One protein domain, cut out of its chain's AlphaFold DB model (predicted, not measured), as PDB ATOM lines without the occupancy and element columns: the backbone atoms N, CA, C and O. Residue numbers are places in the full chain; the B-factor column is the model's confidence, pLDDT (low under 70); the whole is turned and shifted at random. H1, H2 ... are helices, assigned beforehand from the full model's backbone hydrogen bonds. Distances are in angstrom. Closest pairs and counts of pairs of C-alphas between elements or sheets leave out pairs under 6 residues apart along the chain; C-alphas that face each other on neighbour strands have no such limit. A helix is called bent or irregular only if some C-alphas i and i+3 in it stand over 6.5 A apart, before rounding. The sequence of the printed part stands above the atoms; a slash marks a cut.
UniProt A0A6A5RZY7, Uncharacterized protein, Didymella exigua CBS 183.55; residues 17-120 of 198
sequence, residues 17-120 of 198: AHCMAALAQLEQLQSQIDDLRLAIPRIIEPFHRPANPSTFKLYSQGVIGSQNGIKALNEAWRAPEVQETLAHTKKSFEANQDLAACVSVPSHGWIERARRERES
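AT A GLANCE: This is residues 17 to 120 of the 198 residues of an uncharacterized protein of Didymella exigua CBS 183.55 (UniProt A0A6A5RZY7). A long, narrow helical hairpin makes the length: H1 and then H2 form one limb, and H3 folds back along it as the other. Away from the hairpin's turn, H4 crosses the first half of H1 on one side and H6 packs on H1 on another, while residues 90 to 106, including the little H5, stick out as a wide loop from H4 toward H6. The 104 printed residues hold six named helices, H1 to H6 in chain order, and no named strand; the class is all helix. The whole is loose, with a radius of gyration of the C-alphas of 18.6 A, and elongated, spanning 56 by 34 by 27 A.

HOW THE PARTS SIT: H1, residues 17 to 37, is the hub. It and H2, residues 39 to 47, meet only through their link. H3, residues 55 to 77, forms a helical hairpin with H2: they touch, closest at C-alphas 43 and 62, 4.8 A, at a shallow tilt of 3 degrees, opposite ways. H1 touches H3 with residues 29 to 36 alone, closest at C-alphas 32 and 73, 6.3 A, at a shallow tilt of 28 degrees, opposite ways. H4, residues 80 to 95, touches H1, closest at C-alphas 85 and 22, 6.1 A, about perpendicular at 75 degrees. H5, residues 100 to 104, touches no helix. H6, residues 110 to 120, touches H1, closest at C-alphas 111 and 24, 4.4 A, at a steep tilt of 43 degrees, opposite ways. Every O i to N i+4 pair is within hydrogen-bond range in H1, H3, H4 and H6; H2 has 3 of 5, and H5 has 0 of 1, with 1 of 2 O i to N i+3 pairs.

IN THESE COORDINATES: H1 begins at C-alpha 17 (-22.543, 37.274, -42.869) and is 30.5 A long; H3 is 32.6 A and H4 22.4 A. H2 is only just irregular, C-alphas 43 and 46 being 6.9 A apart. H6 ends at C-alpha 120 (-11.902, 42.590, -38.516).

THE WHOLE: The C-alphas of Pro 53 and Ala 95 are the two farthest apart, 58.4 A. The printed part has no cut and no long link. Its mean pLDDT is 88.0; residue 102 is under 70.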
ATOM      1  N   ALA A  17     -22.958  37.462 -44.256       84.94
ATOM      2  CA  ALA A  17     -22.543  37.274 -42.869       84.94
ATOM      3  C   ALA A  17     -23.452  36.274 -42.129       84.94
ATOM      4  O   ALA A  17     -22.961  35.415 -41.392       84.94
ATOM      5  N   HIS A  18     -24.769  36.320 -42.362       84.56
ATOM      6  CA  HIS A  18     -25.721  35.339 -41.831       84.56
ATOM      7  C   HIS A  18     -25.438  33.942 -42.393       84.56
ATOM      8  O   HIS A  18     -25.398  32.971 -41.635       84.56
ATOM      9  N   CYS A  19     -25.153  33.835 -43.695       85.50
ATOM     10  CA  CYS A  19     -24.763  32.565 -44.311       85.50
ATOM     11  C   CYS A  19     -23.465  32.007 -43.706       85.50
ATOM     12  O   CYS A  19     -23.389  30.817 -43.393       85.50
ATOM     13  N   MET A  20     -22.454  32.853 -43.492       88.31
ATOM     14  CA  MET A  20     -21.181  32.433 -42.902       88.31
ATOM     15  C   MET A  20     -21.345  31.983 -41.446       88.31
ATOM     16  O   MET A  20     -20.807  30.945 -41.053       88.31
ATOM     17  N   ALA A  21     -22.121  32.724 -40.652       88.00
ATOM     18  CA  ALA A  21     -22.422  32.368 -39.271       88.00
ATOM     19  C   ALA A  21     -23.177  31.033 -39.177       88.00
ATOM     20  O   ALA A  21     -22.829  30.189 -38.350       88.00
ATOM     21  N   ALA A  22     -24.153  30.812 -40.058       88.81
ATOM     22  CA  ALA A  22     -24.886  29.556 -40.148       88.81
ATOM     23  C   ALA A  22     -23.982  28.372 -40.518       88.81
ATOM     24  O   ALA A  22     -24.050  27.319 -39.885       88.81
ATOM     25  N   LEU A  23     -23.088  28.540 -41.497       90.00
ATOM     26  CA  LEU A  23     -22.124  27.499 -41.867       90.00
ATOM     27  C   LEU A  23     -21.165  27.173 -40.714       90.00
ATOM     28  O   LEU A  23     -20.892  26.001 -40.457       90.00
ATOM     29  N   ALA A  24     -20.714  28.183 -39.967       90.06
ATOM     30  CA  ALA A  24     -19.891  27.983 -38.775       90.06
ATOM     31  C   ALA A  24     -20.635  27.205 -37.674       90.06
ATOM     32  O   ALA A  24     -20.060  26.317 -37.044       90.06
ATOM     33  N   GLN A  25     -21.920  27.499 -37.459       89.81
ATOM     34  CA  GLN A  25     -22.757  26.770 -36.501       89.81
ATOM     35  C   GLN A  25     -22.957  25.306 -36.913       89.81
ATOM     36  O   GLN A  25     -22.862  24.410 -36.070       89.81
ATOM     37  N   LEU A  26     -23.195  25.046 -38.201       90.31
ATOM     38  CA  LEU A  26     -23.325  23.687 -38.725       90.31
ATOM     39  C   LEU A  26     -22.018  22.896 -38.575       90.31
ATOM     40  O   LEU A  26     -22.058  21.747 -38.135       90.31
ATOM     41  N   GLU A  27     -20.866  23.514 -38.853       91.56
ATOM     42  CA  GLU A  27     -19.553  22.897 -38.624       91.56
ATOM     43  C   GLU A  27     -19.337  22.563 -37.138       91.56
ATOM     44  O   GLU A  27     -18.870  21.473 -36.797       91.56
ATOM     45  N   GLN A  28     -19.735  23.456 -36.227       90.94
ATOM     46  CA  GLN A  28     -19.639  23.209 -34.787       90.94
ATOM     47  C   GLN A  28     -20.514  22.024 -34.346       90.94
ATOM     48  O   GLN A  28     -20.054  21.170 -33.583       90.94
ATOM     49  N   LEU A  29     -21.757  21.941 -34.832       90.88
ATOM     50  CA  LEU A  29     -22.655  20.816 -34.547       90.88
ATOM     51  C   LEU A  29     -22.102  19.502 -35.098       90.88
ATOM     52  O   LEU A  29     -22.145  18.478 -34.413       90.88
ATOM     53  N   GLN A  30     -21.536  19.528 -36.305       91.31
ATOM     54  CA  GLN A  30     -20.875  18.364 -36.885       91.31
ATOM     55  C   GLN A  30     -19.717  17.889 -36.001       91.31
ATOM     56  O   GLN A  30     -19.650  16.704 -35.678       91.31
ATOM     57  N   SER A  31     -18.871  18.806 -35.520       89.88
ATOM     58  CA  SER A  31     -17.779  18.465 -34.603       89.88
ATOM     59  C   SER A  31     -18.275  17.839 -33.293       89.88
ATOM     60  O   SER A  31     -17.617  16.945 -32.765       89.88
ATOM     61  N   GLN A  32     -19.414  18.285 -32.756       90.38
ATOM     62  CA  GLN A  32     -20.006  17.694 -31.548       90.38
ATOM     63  C   GLN A  32     -20.523  16.272 -31.803       90.38
ATOM     64  O   GLN A  32     -20.326  15.384 -30.974       90.38
ATOM     65  N   ILE A  33     -21.151  16.031 -32.957       92.19
ATOM     66  CA  ILE A  33     -21.599  14.692 -33.364       92.19
ATOM     67  C   ILE A  33     -20.398  13.763 -33.568       92.19
ATOM     68  O   ILE A  33     -20.424  12.614 -33.120       92.19
ATOM     69  N   ASP A  34     -19.341  14.251 -34.213       90.12
ATOM     70  CA  ASP A  34     -18.118  13.483 -34.438       90.12
ATOM     71  C   ASP A  34     -17.418  13.120 -33.124       90.12
ATOM     72  O   ASP A  34     -16.960  11.988 -32.968       90.12
ATOM     73  N   ASP A  35     -17.415  14.015 -32.133       89.56
ATOM     74  CA  ASP A  35     -16.896  13.692 -30.803       89.56
ATOM     75  C   ASP A  35     -17.736  12.614 -30.095       89.56
ATOM     76  O   ASP A  35     -17.192  11.681 -29.498       89.56
ATOM     77  N   LEU A  36     -19.067  12.669 -30.228       90.12
ATOM     78  CA  LEU A  36     -19.962  11.649 -29.671       90.12
ATOM     79  C   LEU A  36     -19.781  10.271 -30.312       90.12
ATOM     80  O   LEU A  36     -19.983   9.261 -29.637       90.12
ATOM     81  N   ARG A  37     -19.344  10.188 -31.573       91.12
ATOM     82  CA  ARG A  37     -18.988   8.898 -32.195       91.12
ATOM     83  C   ARG A  37     -17.846   8.199 -31.456       91.12
ATOM     84  O   ARG A  37     -17.785   6.970 -31.448       91.12
ATOM     85  N   LEU A  38     -16.984   8.960 -30.784       91.19
ATOM     86  CA  LEU A  38     -15.887   8.434 -29.975       91.19
ATOM     87  C   LEU A  38     -16.319   8.036 -28.556       91.19
ATOM     88  O   LEU A  38     -15.518   7.446 -27.834       91.19
ATOM     89  N   ALA A  39     -17.569   8.292 -28.151       89.69
ATOM     90  CA  ALA A  39     -18.074   7.968 -26.815       89.69
ATOM     91  C   ALA A  39     -17.959   6.473 -26.489       89.69
ATOM     92  O   ALA A  39     -17.359   6.106 -25.481       89.69
ATOM     93  N   ILE A  40     -18.489   5.603 -27.360       88.06
ATOM     94  CA  ILE A  40     -18.447   4.150 -27.147       88.06
ATOM     95  C   ILE A  40     -16.993   3.665 -27.062       88.06
ATOM     96  O   ILE A  40     -16.662   3.080 -26.031       88.06
ATOM     97  N   PRO A  41     -16.105   3.960 -28.041       92.31
ATOM     98  CA  PRO A  41     -14.685   3.637 -27.929       92.31
ATOM     99  C   PRO A  41     -14.053   4.108 -26.615       92.31
ATOM    100  O   PRO A  41     -13.425   3.310 -25.931       92.31
ATOM    101  N   ARG A  42     -14.268   5.365 -26.198       88.75
ATOM    102  CA  ARG A  42     -13.706   5.918 -24.949       88.75
ATOM    103  C   ARG A  42     -14.182   5.181 -23.696       88.75
ATOM    104  O   ARG A  42     -13.416   5.047 -22.746       88.75
ATOM    105  N   ILE A  43     -15.435   4.732 -23.678       90.56
ATOM    106  CA  ILE A  43     -16.034   4.024 -22.541       90.56
ATOM    107  C   ILE A  43     -15.522   2.583 -22.455       90.56
ATOM    108  O   ILE A  43     -15.281   2.094 -21.352       90.56
ATOM    109  N   ILE A  44     -15.363   1.902 -23.593       92.62
ATOM    110  CA  ILE A  44     -14.982   0.481 -23.622       92.62
ATOM    111  C   ILE A  44     -13.468   0.263 -23.598       92.62
ATOM    112  O   ILE A  44     -13.008  -0.755 -23.091       92.62
ATOM    113  N   GLU A  45     -12.686   1.223 -24.097       91.56
ATOM    114  CA  GLU A  45     -11.229   1.124 -24.215       91.56
ATOM    115  C   GLU A  45     -10.500   0.739 -22.913       91.56
ATOM    116  O   GLU A  45      -9.593  -0.096 -22.963       91.56
ATOM    117  N   PRO A  46     -10.892   1.239 -21.724       90.06
ATOM    118  CA  PRO A  46     -10.269   0.832 -20.467       90.06
ATOM    119  C   PRO A  46     -10.372  -0.673 -20.172       90.06
ATOM    120  O   PRO A  46      -9.543  -1.189 -19.423       90.06
ATOM    121  N   PHE A  47     -11.357  -1.371 -20.748       90.44
ATOM    122  CA  PHE A  47     -11.573  -2.809 -20.560       90.44
ATOM    123  C   PHE A  47     -10.812  -3.684 -21.562       90.44
ATOM    124  O   PHE A  47     -10.697  -4.886 -21.338       90.44
ATOM    125  N   HIS A  48     -10.248  -3.111 -22.632       90.19
ATOM    126  CA  HIS A  48      -9.355  -3.841 -23.540       90.19
ATOM    127  C   HIS A  48      -7.953  -4.054 -22.952       90.19
ATOM    128  O   HIS A  48      -7.172  -4.850 -23.471       90.19
ATOM    129  N   ARG A  49      -7.618  -3.346 -21.867       85.81
ATOM    130  CA  ARG A  49      -6.325  -3.436 -21.179       85.81
ATOM    131  C   ARG A  49      -6.453  -4.295 -19.919       85.81
ATOM    132  O   ARG A  49      -7.538  -4.367 -19.341       85.81
ATOM    133  N   PRO A  50      -5.355  -4.907 -19.438       88.12
ATOM    134  CA  PRO A  50      -5.351  -5.586 -18.149       88.12
ATOM    135  C   PRO A  50      -5.873  -4.664 -17.043       88.12
ATOM    136  O   PRO A  50      -5.461  -3.501 -16.945       88.12
ATOM    137  N   ALA A  51      -6.789  -5.189 -16.227       85.88
ATOM    138  CA  ALA A  51      -7.441  -4.428 -15.175       85.88
ATOM    139  C   ALA A  51      -6.399  -3.824 -14.229       85.88
ATOM    140  O   ALA A  51      -5.563  -4.525 -13.659       85.88
ATOM    141  N   ASN A  52      -6.464  -2.508 -14.062       90.38
ATOM    142  CA  ASN A  52      -5.610  -1.770 -13.148       90.38
ATOM    143  C   ASN A  52      -6.462  -0.765 -12.348       90.38
ATOM    144  O   ASN A  52      -7.598  -0.471 -12.731       90.38
ATOM    145  N   PRO A  53      -5.943  -0.198 -11.245       89.06
ATOM    146  CA  PRO A  53      -6.713   0.724 -10.405       89.06
ATOM    147  C   PRO A  53      -7.257   1.967 -11.140       89.06
ATOM    148  O   PRO A  53      -8.209   2.588 -10.675       89.06
ATOM    149  N   SER A  54      -6.686   2.334 -12.294       90.75
ATOM    150  CA  SER A  54      -7.140   3.464 -13.114       90.75
ATOM    151  C   SER A  54      -8.254   3.117 -14.107       90.75
ATOM    152  O   SER A  54      -8.907   4.031 -14.608       90.75
ATOM    153  N   THR A  55      -8.538   1.832 -14.357       90.81
ATOM    154  CA  THR A  55      -9.561   1.389 -15.322       90.81
ATOM    155  C   THR A  55     -10.934   1.995 -15.012       90.81
ATOM    156  O   THR A  55     -11.573   2.562 -15.897       90.81
ATOM    157  N   PHE A  56     -11.362   1.974 -13.743       91.00
ATOM    158  CA  PHE A  56     -12.633   2.579 -13.324       91.00
ATOM    159  C   PHE A  56     -12.642   4.110 -13.475       91.00
ATOM    160  O   PHE A  56     -13.650   4.703 -13.866       91.00
ATOM    161  N   LYS A  57     -11.508   4.765 -13.206       93.00
ATOM    162  CA  LYS A  57     -11.363   6.214 -13.393       93.00
ATOM    163  C   LYS A  57     -11.513   6.592 -14.870       93.00
ATOM    164  O   LYS A  57     -12.263   7.510 -15.177       93.00
ATOM    165  N   LEU A  58     -10.859   5.869 -15.777       91.19
ATOM    166  CA  LEU A  58     -10.951   6.128 -17.216       91.19
ATOM    167  C   LEU A  58     -12.360   5.849 -17.753       91.19
ATOM    168  O   LEU A  58     -12.901   6.659 -18.502       91.19
ATOM    169  N   TYR A  59     -12.990   4.759 -17.306       92.19
ATOM    170  CA  TYR A  59     -14.384   4.456 -17.627       92.19
ATOM    171  C   TYR A  59     -15.329   5.582 -17.182       92.19
ATOM    172  O   TYR A  59     -16.093   6.109 -17.989       92.19
ATOM    173  N   SER A  60     -15.251   5.998 -15.912       91.81
ATOM    174  CA  SER A  60     -16.118   7.057 -15.381       91.81
ATOM    175  C   SER A  60     -15.895   8.397 -16.089       91.81
ATOM    176  O   SER A  60     -16.869   9.079 -16.403       91.81
ATOM    177  N   GLN A  61     -14.649   8.744 -16.426       93.31
ATOM    178  CA  GLN A  61     -14.336   9.916 -17.251       93.31
ATOM    179  C   GLN A  61     -14.957   9.824 -18.649       93.31
ATOM    180  O   GLN A  61     -15.569  10.793 -19.098       93.31
ATOM    181  N   GLY A  62     -14.855   8.670 -19.315       90.38
ATOM    182  CA  GLY A  62     -15.477   8.436 -20.620       90.38
ATOM    183  C   GLY A  62     -17.000   8.593 -20.577       90.38
ATOM    184  O   GLY A  62     -17.577   9.265 -21.434       90.38
ATOM    185  N   VAL A  63     -17.653   8.046 -19.547       92.25
ATOM    186  CA  VAL A  63     -19.109   8.158 -19.356       92.25
ATOM    187  C   VAL A  63     -19.530   9.603 -19.085       92.25
ATOM    188  O   VAL A  63     -20.424  10.109 -19.762       92.25
ATOM    189  N   ILE A  64     -18.885  10.285 -18.133       92.44
ATOM    190  CA  ILE A  64     -19.212  11.676 -17.777       92.44
ATOM    191  C   ILE A  64     -18.979  12.605 -18.972       92.44
ATOM    192  O   ILE A  64     -19.838  13.428 -19.286       92.44
ATOM    193  N   GLY A  65     -17.851  12.449 -19.673       91.25
ATOM    194  CA  GLY A  65     -17.540  13.226 -20.873       91.25
ATOM    195  C   GLY A  65     -18.599  13.050 -21.959       91.25
ATOM    196  O   GLY A  65     -19.099  14.035 -22.494       91.25
ATOM    197  N   SER A  66     -19.024  11.809 -22.207       90.88
ATOM    198  CA  SER A  66     -20.072  11.505 -23.189       90.88
ATOM    199  C   SER A  66     -21.427  12.097 -22.792       90.88
ATOM    200  O   SER A  66     -22.118  12.675 -23.627       90.88
ATOM    201  N   GLN A  67     -21.804  12.015 -21.511       93.12
ATOM    202  CA  GLN A  67     -23.037  12.634 -21.013       93.12
ATOM    203  C   GLN A  67     -23.019  14.157 -21.170       93.12
ATOM    204  O   GLN A  67     -24.022  14.740 -21.584       93.12
ATOM    205  N   ASN A  68     -21.892  14.800 -20.865       91.81
ATOM    206  CA  ASN A  68     -21.732  16.240 -21.049       91.81
ATOM    207  C   ASN A  68     -21.786  16.624 -22.532       91.81
ATOM    208  O   ASN A  68     -22.467  17.585 -22.874       91.81
ATOM    209  N   GLY A  69     -21.158  15.838 -23.412       90.94
ATOM    210  CA  GLY A  69     -21.243  16.022 -24.862       90.94
ATOM    211  C   GLY A  69     -22.680  15.933 -25.383       90.94
ATOM    212  O   GLY A  69     -23.112  16.794 -26.143       90.94
ATOM    213  N   ILE A  70     -23.465  14.951 -24.918       92.19
ATOM    214  CA  ILE A  70     -24.882  14.803 -25.298       92.19
ATOM    215  C   ILE A  70     -25.709  16.000 -24.818       92.19
ATOM    216  O   ILE A  70     -26.590  16.466 -25.542       92.19
ATOM    217  N   LYS A  71     -25.460  16.497 -23.601       93.44
ATOM    218  CA  LYS A  71     -26.146  17.687 -23.078       93.44
ATOM    219  C   LYS A  71     -25.815  18.923 -23.909       93.44
ATOM    220  O   LYS A  71     -26.738  19.565 -24.396       93.44
ATOM    221  N   ALA A  72     -24.530  19.177 -24.150       91.56
ATOM    222  CA  ALA A  72     -24.069  20.305 -24.954       91.56
ATOM    223  C   ALA A  72     -24.631  20.261 -26.385       91.56
ATOM    224  O   ALA A  72     -25.097  21.281 -26.886       91.56
ATOM    225  N   LEU A  73     -24.662  19.079 -27.017       92.50
ATOM    226  CA  LEU A  73     -25.279  18.910 -28.332       92.50
ATOM    227  C   LEU A  73     -26.783  19.187 -28.292       92.50
ATOM    228  O   LEU A  73     -27.292  19.867 -29.171       92.50
ATOM    229  N   ASN A  74     -27.509  18.689 -27.290       93.12
ATOM    230  CA  ASN A  74     -28.946  18.952 -27.178       93.12
ATOM    231  C   ASN A  74     -29.252  20.436 -26.962       93.12
ATOM    232  O   ASN A  74     -30.219  20.944 -27.528       93.12
ATOM    233  N   GLU A  75     -28.452  21.118 -26.145       94.31
ATOM    234  CA  GLU A  75     -28.570  22.557 -25.912       94.31
ATOM    235  C   GLU A  75     -28.302  23.341 -27.200       94.31
ATOM    236  O   GLU A  75     -29.147  24.134 -27.611       94.31
ATOM    237  N   ALA A  76     -27.190  23.055 -27.886       91.56
ATOM    238  CA  ALA A  76     -26.842  23.697 -29.153       91.56
ATOM    239  C   ALA A  76     -27.873  23.400 -30.251       91.56
ATOM    240  O   ALA A  76     -28.292  24.301 -30.970       91.56
ATOM    241  N   TRP A  77     -28.338  22.155 -30.356       92.81
ATOM    242  CA  TRP A  77     -29.343  21.754 -31.338       92.81
ATOM    243  C   TRP A  77     -30.666  22.487 -31.131       92.81
ATOM    244  O   TRP A  77     -31.308  22.874 -32.100       92.81
ATOM    245  N   ARG A  78     -31.088  22.693 -29.878       92.69
ATOM    246  CA  ARG A  78     -32.342  23.391 -29.539       92.69
ATOM    247  C   ARG A  78     -32.224  24.914 -29.551       92.69
ATOM    248  O   ARG A  78     -33.238  25.575 -29.336       92.69
ATOM    249  N   ALA A  79     -31.032  25.463 -29.781       93.12
ATOM    250  CA  ALA A  79     -30.841  26.900 -29.867       93.12
ATOM    251  C   ALA A  79     -31.717  27.485 -30.999       93.12
ATOM    252  O   ALA A  79     -31.745  26.910 -32.096       93.12
ATOM    253  N   PRO A  80     -32.447  28.594 -30.760       91.88
ATOM    254  CA  PRO A  80     -33.315  29.207 -31.766       91.88
ATOM    255  C   PRO A  80     -32.596  29.497 -33.086       91.88
ATOM    256  O   PRO A  80     -33.146  29.235 -34.151       91.88
ATOM    257  N   GLU A  81     -31.346  29.948 -33.015       89.19
ATOM    258  CA  GLU A  81     -30.522  30.320 -34.167       89.19
ATOM    259  C   GLU A  81     -30.203  29.104 -35.052       89.19
ATOM    260  O   GLU A  81     -30.244  29.174 -36.283       89.19
ATOM    261  N   VAL A  82     -29.940  27.951 -34.428       89.69
ATOM    262  CA  VAL A  82     -29.707  26.683 -35.134       89.69
ATOM    263  C   VAL A  82     -30.996  26.189 -35.780       89.69
ATOM    264  O   VAL A  82     -30.987  25.767 -36.936       89.69
ATOM    265  N   GLN A  83     -32.120  26.256 -35.067       93.75
ATOM    266  CA  GLN A  83     -33.414  25.835 -35.605       93.75
ATOM    267  C   GLN A  83     -33.869  26.721 -36.771       93.75
ATOM    268  O   GLN A  83     -34.377  26.206 -37.768       93.75
ATOM    269  N   GLU A  84     -33.643  28.032 -36.685       91.19
ATOM    270  CA  GLU A  84     -33.902  28.972 -37.775       91.19
ATOM    271  C   GLU A  84     -33.031  28.661 -38.994       91.19
ATOM    272  O   GLU A  84     -33.551  28.551 -40.107       91.19
ATOM    273  N   THR A  85     -31.734  28.421 -38.777       90.25
ATOM    274  CA  THR A  85     -30.802  28.018 -39.834       90.25
ATOM    275  C   THR A  85     -31.272  26.751 -40.539       90.25
ATOM    276  O   THR A  85     -31.412  26.737 -41.760       90.25
ATOM    277  N   LEU A  86     -31.599  25.698 -39.786       90.19
ATOM    278  CA  LEU A  86     -32.077  24.435 -40.349       90.19
ATOM    279  C   LEU A  86     -33.395  24.609 -41.118       90.19
ATOM    280  O   LEU A  86     -33.571  24.025 -42.191       90.19
ATOM    281  N   ALA A  87     -34.315  25.431 -40.607       89.12
ATOM    282  CA  ALA A  87     -35.564  25.744 -41.290       89.12
ATOM    283  C   ALA A  87     -35.324  26.509 -42.601       89.12
ATOM    284  O   ALA A  87     -35.961  26.205 -43.614       89.12
ATOM    285  N   HIS A  88     -34.397  27.469 -42.605       87.50
ATOM    286  CA  HIS A  88     -34.015  28.223 -43.796       87.50
ATOM    287  C   HIS A  88     -33.339  27.329 -44.842       87.50
ATOM    288  O   HIS A  88     -33.732  27.350 -46.010       87.50
ATOM    289  N   THR A  89     -32.383  26.485 -44.436       86.50
ATOM    290  CA  THR A  89     -31.721  25.521 -45.325       86.50
ATOM    291  C   THR A  89     -32.731  24.565 -45.951       86.50
ATOM    292  O   THR A  89     -32.687  24.340 -47.159       86.50
ATOM    293  N   LYS A  90     -33.692  24.055 -45.167       87.88
ATOM    294  CA  LYS A  90     -34.751  23.179 -45.680       87.88
ATOM    295  C   LYS A  90     -35.607  23.876 -46.741       87.88
ATOM    296  O   LYS A  90     -35.785  23.326 -47.822       87.88
ATOM    297  N   LYS A  91     -36.088  25.092 -46.463       86.31
ATOM    298  CA  LYS A  91     -36.869  25.885 -47.431       86.31
ATOM    299  C   LYS A  91     -36.068  26.191 -48.698       86.31
ATOM    300  O   LYS A  91     -36.606  26.109 -49.796       86.31
ATOM    301  N   SER A  92     -34.785  26.518 -48.544       84.44
ATOM    302  CA  SER A  92     -33.891  26.817 -49.668       84.44
ATOM    303  C   SER A  92     -33.679  25.592 -50.557       84.44
ATOM    304  O   SER A  92     -33.732  25.712 -51.775       84.44
ATOM    305  N   PHE A  93     -33.513  24.411 -49.957       84.88
ATOM    306  CA  PHE A  93     -33.383  23.150 -50.688       84.88
ATOM    307  C   PHE A  93     -34.685  22.726 -51.382       84.88
ATOM    308  O   PHE A  93     -34.663  22.238 -52.507       84.88
ATOM    309  N   GLU A  94     -35.837  22.937 -50.740       86.81
ATOM    310  CA  GLU A  94     -37.143  22.691 -51.366       86.81
ATOM    311  C   GLU A  94     -37.374  23.606 -52.579       86.81
ATOM    312  O   GLU A  94     -37.945  23.163 -53.576       86.81
ATOM    313  N   ALA A  95     -36.904  24.856 -52.514       84.88
ATOM    314  CA  ALA A  95     -36.996  25.821 -53.608       84.88
ATOM    315  C   ALA A  95     -35.978  25.566 -54.733       84.88
ATOM    316  O   ALA A  95     -36.284  25.809 -55.899       84.88
ATOM    317  N   ASN A  96     -34.779  25.084 -54.399       83.38
ATOM    318  CA  ASN A  96     -33.747  24.738 -55.365       83.38
ATOM    319  C   ASN A  96     -33.044  23.434 -54.967       83.38
ATOM    320  O   ASN A  96     -32.198  23.406 -54.072       83.38
ATOM    321  N   GLN A  97     -33.390  22.358 -55.672       84.44
ATOM    322  CA  GLN A  97     -32.819  21.029 -55.453       84.44
ATOM    323  C   GLN A  97     -31.474  20.831 -56.164       84.44
ATOM    324  O   GLN A  97     -30.812  19.819 -55.934       84.44
ATOM    325  N   ASP A  98     -31.071  21.762 -57.035       85.06
ATOM    326  CA  ASP A  98     -29.778  21.684 -57.701       85.06
ATOM    327  C   ASP A  98     -28.658  22.098 -56.738       85.06
ATOM    328  O   ASP A  98     -28.483  23.267 -56.394       85.06
ATOM    329  N   LEU A  99     -27.888  21.099 -56.305       78.31
ATOM    330  CA  LEU A  99     -26.732  21.257 -55.426       78.31
ATOM    331  C   LEU A  99     -25.403  21.243 -56.195       78.31
ATOM    332  O   LEU A  99     -24.347  21.142 -55.571       78.31
ATOM    333  N   ALA A 100     -25.408  21.339 -57.532       81.62
ATOM    334  CA  ALA A 100     -24.178  21.306 -58.326       81.62
ATOM    335  C   ALA A 100     -23.168  22.389 -57.896       81.62
ATOM    336  O   ALA A 100     -21.963  22.136 -57.857       81.62
ATOM    337  N   ALA A 101     -23.652  23.564 -57.481       73.44
ATOM    338  CA  ALA A 101     -22.818  24.648 -56.957       73.44
ATOM    339  C   ALA A 101     -22.191  24.344 -55.579       73.44
ATOM    340  O   ALA A 101     -21.175  24.937 -55.218       73.44
ATOM    341  N   CYS A 102     -22.741  23.403 -54.804       68.38
ATOM    342  CA  CYS A 102     -22.198  23.032 -53.495       68.38
ATOM    343  C   CYS A 102     -20.890  22.233 -53.596       68.38
ATOM    344  O   CYS A 102     -20.158  22.152 -52.614       68.38
ATOM    345  N   VAL A 103     -20.551  21.686 -54.771       71.94
ATOM    346  CA  VAL A 103     -19.312  20.913 -54.989       71.94
ATOM    347  C   VAL A 103     -18.054  21.757 -54.744       71.94
ATOM    348  O   VAL A 103     -17.023  21.219 -54.347       71.94
ATOM    349  N   SER A 104     -18.126  23.076 -54.940       74.75
ATOM    350  CA  SER A 104     -17.004  23.994 -54.700       74.75
ATOM    351  C   SER A 104     -16.942  24.560 -53.278       74.75
ATOM    352  O   SER A 104     -16.006  25.292 -52.965       74.75
ATOM    353  N   VAL A 105     -17.929  24.273 -52.424       76.69
ATOM    354  CA  VAL A 105     -18.017  24.851 -51.078       76.69
ATOM    355  C   VAL A 105     -17.198  23.996 -50.097       76.69
ATOM    356  O   VAL A 105     -17.458  22.797 -49.978       76.69
ATOM    357  N   PRO A 106     -16.213  24.568 -49.375       80.56
ATOM    358  CA  PRO A 106     -15.439  23.822 -48.387       80.56
ATOM    359  C   PRO A 106     -16.324  23.242 -47.279       80.56
ATOM    360  O   PRO A 106     -17.225  23.913 -46.782       80.56
ATOM    361  N   SER A 107     -16.025  22.025 -46.826       76.81
ATOM    362  CA  SER A 107     -16.744  21.390 -45.709       76.81
ATOM    363  C   SER A 107     -16.357  21.932 -44.329       76.81
ATOM    364  O   SER A 107     -17.070  21.691 -43.363       76.81
ATOM    365  N   HIS A 108     -15.230  22.640 -44.226       82.88
ATOM    366  CA  HIS A 108     -14.635  23.071 -42.960       82.88
ATOM    367  C   HIS A 108     -13.999  24.468 -43.052       82.88
ATOM    368  O   HIS A 108     -13.815  25.041 -44.140       82.88
ATOM    369  N   GLY A 109     -13.635  25.007 -41.887       86.62
ATOM    370  CA  GLY A 109     -12.974  26.302 -41.718       86.62
ATOM    371  C   GLY A 109     -13.934  27.492 -41.677       86.62
ATOM    372  O   GLY A 109     -13.499  28.639 -41.781       86.62
ATOM    373  N   TRP A 110     -15.239  27.252 -41.562       89.31
ATOM    374  CA  TRP A 110     -16.261  28.283 -41.403       89.31
ATOM    375  C   TRP A 110     -16.200  28.928 -40.026       89.31
ATOM    376  O   TRP A 110     -16.363  30.142 -39.932       89.31
ATOM    377  N   ILE A 111     -15.877  28.161 -38.981       87.19
ATOM    378  CA  ILE A 111     -15.666  28.694 -37.626       87.19
ATOM    379  C   ILE A 111     -14.545  29.743 -37.629       87.19
ATOM    380  O   ILE A 111     -14.722  30.857 -37.134       87.19
ATOM    381  N   GLU A 112     -13.397  29.427 -38.229       86.88
ATOM    382  CA  GLU A 112     -12.258  30.338 -38.326       86.88
ATOM    383  C   GLU A 112     -12.559  31.554 -39.201       86.88
ATOM    384  O   GLU A 112     -12.140  32.659 -38.852       86.88
ATOM    385  N   ARG A 113     -13.279  31.373 -40.316       85.44
ATOM    386  CA  ARG A 113     -13.700  32.482 -41.188       85.44
ATOM    387  C   ARG A 113     -14.636  33.440 -40.450       85.44
ATOM    388  O   ARG A 113     -14.329  34.627 -40.380       85.44
ATOM    389  N   ALA A 114     -15.675  32.918 -39.798       85.75
ATOM    390  CA  ALA A 114     -16.603  33.715 -38.999       85.75
ATOM    391  C   ALA A 114     -15.892  34.426 -37.834       85.75
ATOM    392  O   ALA A 114     -16.208  35.570 -37.503       85.75
ATOM    393  N   ARG A 115     -14.894  33.780 -37.213       86.56
ATOM    394  CA  ARG A 115     -14.062  34.408 -36.176       86.56
ATOM    395  C   ARG A 115     -13.254  35.586 -36.731       86.56
ATOM    396  O   ARG A 115     -13.272  36.657 -36.131       86.56
ATOM    397  N   ARG A 116     -12.575  35.403 -37.868       84.94
ATOM    398  CA  ARG A 116     -11.764  36.453 -38.513       84.94
ATOM    399  C   ARG A 116     -12.607  37.650 -38.938       84.94
ATOM    400  O   ARG A 116     -12.192  38.785 -38.726       84.94
ATOM    401  N   GLU A 117     -13.793  37.407 -39.485       82.25
ATOM    402  CA  GLU A 117     -14.718  38.469 -39.883       82.25
ATOM    403  C   GLU A 117     -15.142  39.312 -38.667       82.25
ATOM    404  O   GLU A 117     -14.977  40.533 -38.665       82.25
ATOM    405  N   ARG A 118     -15.545  38.667 -37.561       80.31
ATOM    406  CA  ARG A 118     -15.883  39.356 -36.299       80.31
ATOM    407  C   ARG A 118     -14.724  40.169 -35.717       80.31
ATOM    408  O   ARG A 118     -14.957  41.226 -35.135       80.31
ATOM    409  N   GLU A 119     -13.496  39.677 -35.843       80.75
ATOM    410  CA  GLU A 119     -12.289  40.372 -35.375       80.75
ATOM    411  C   GLU A 119     -11.951  41.587 -36.252       80.75
ATOM    412  O   GLU A 119     -11.598  42.638 -35.720       80.75
ATOM    413  N   SER A 120     -12.147  41.490 -37.570       72.75
ATOM    414  CA  SER A 120     -11.902  42.590 -38.516       72.75
ATOM    415  C   SER A 120     -12.861  43.779 -38.357       72.75
ATOM    416  O   SER A 120     -12.486  44.917 -38.625       72.75
TER     417      SER A 120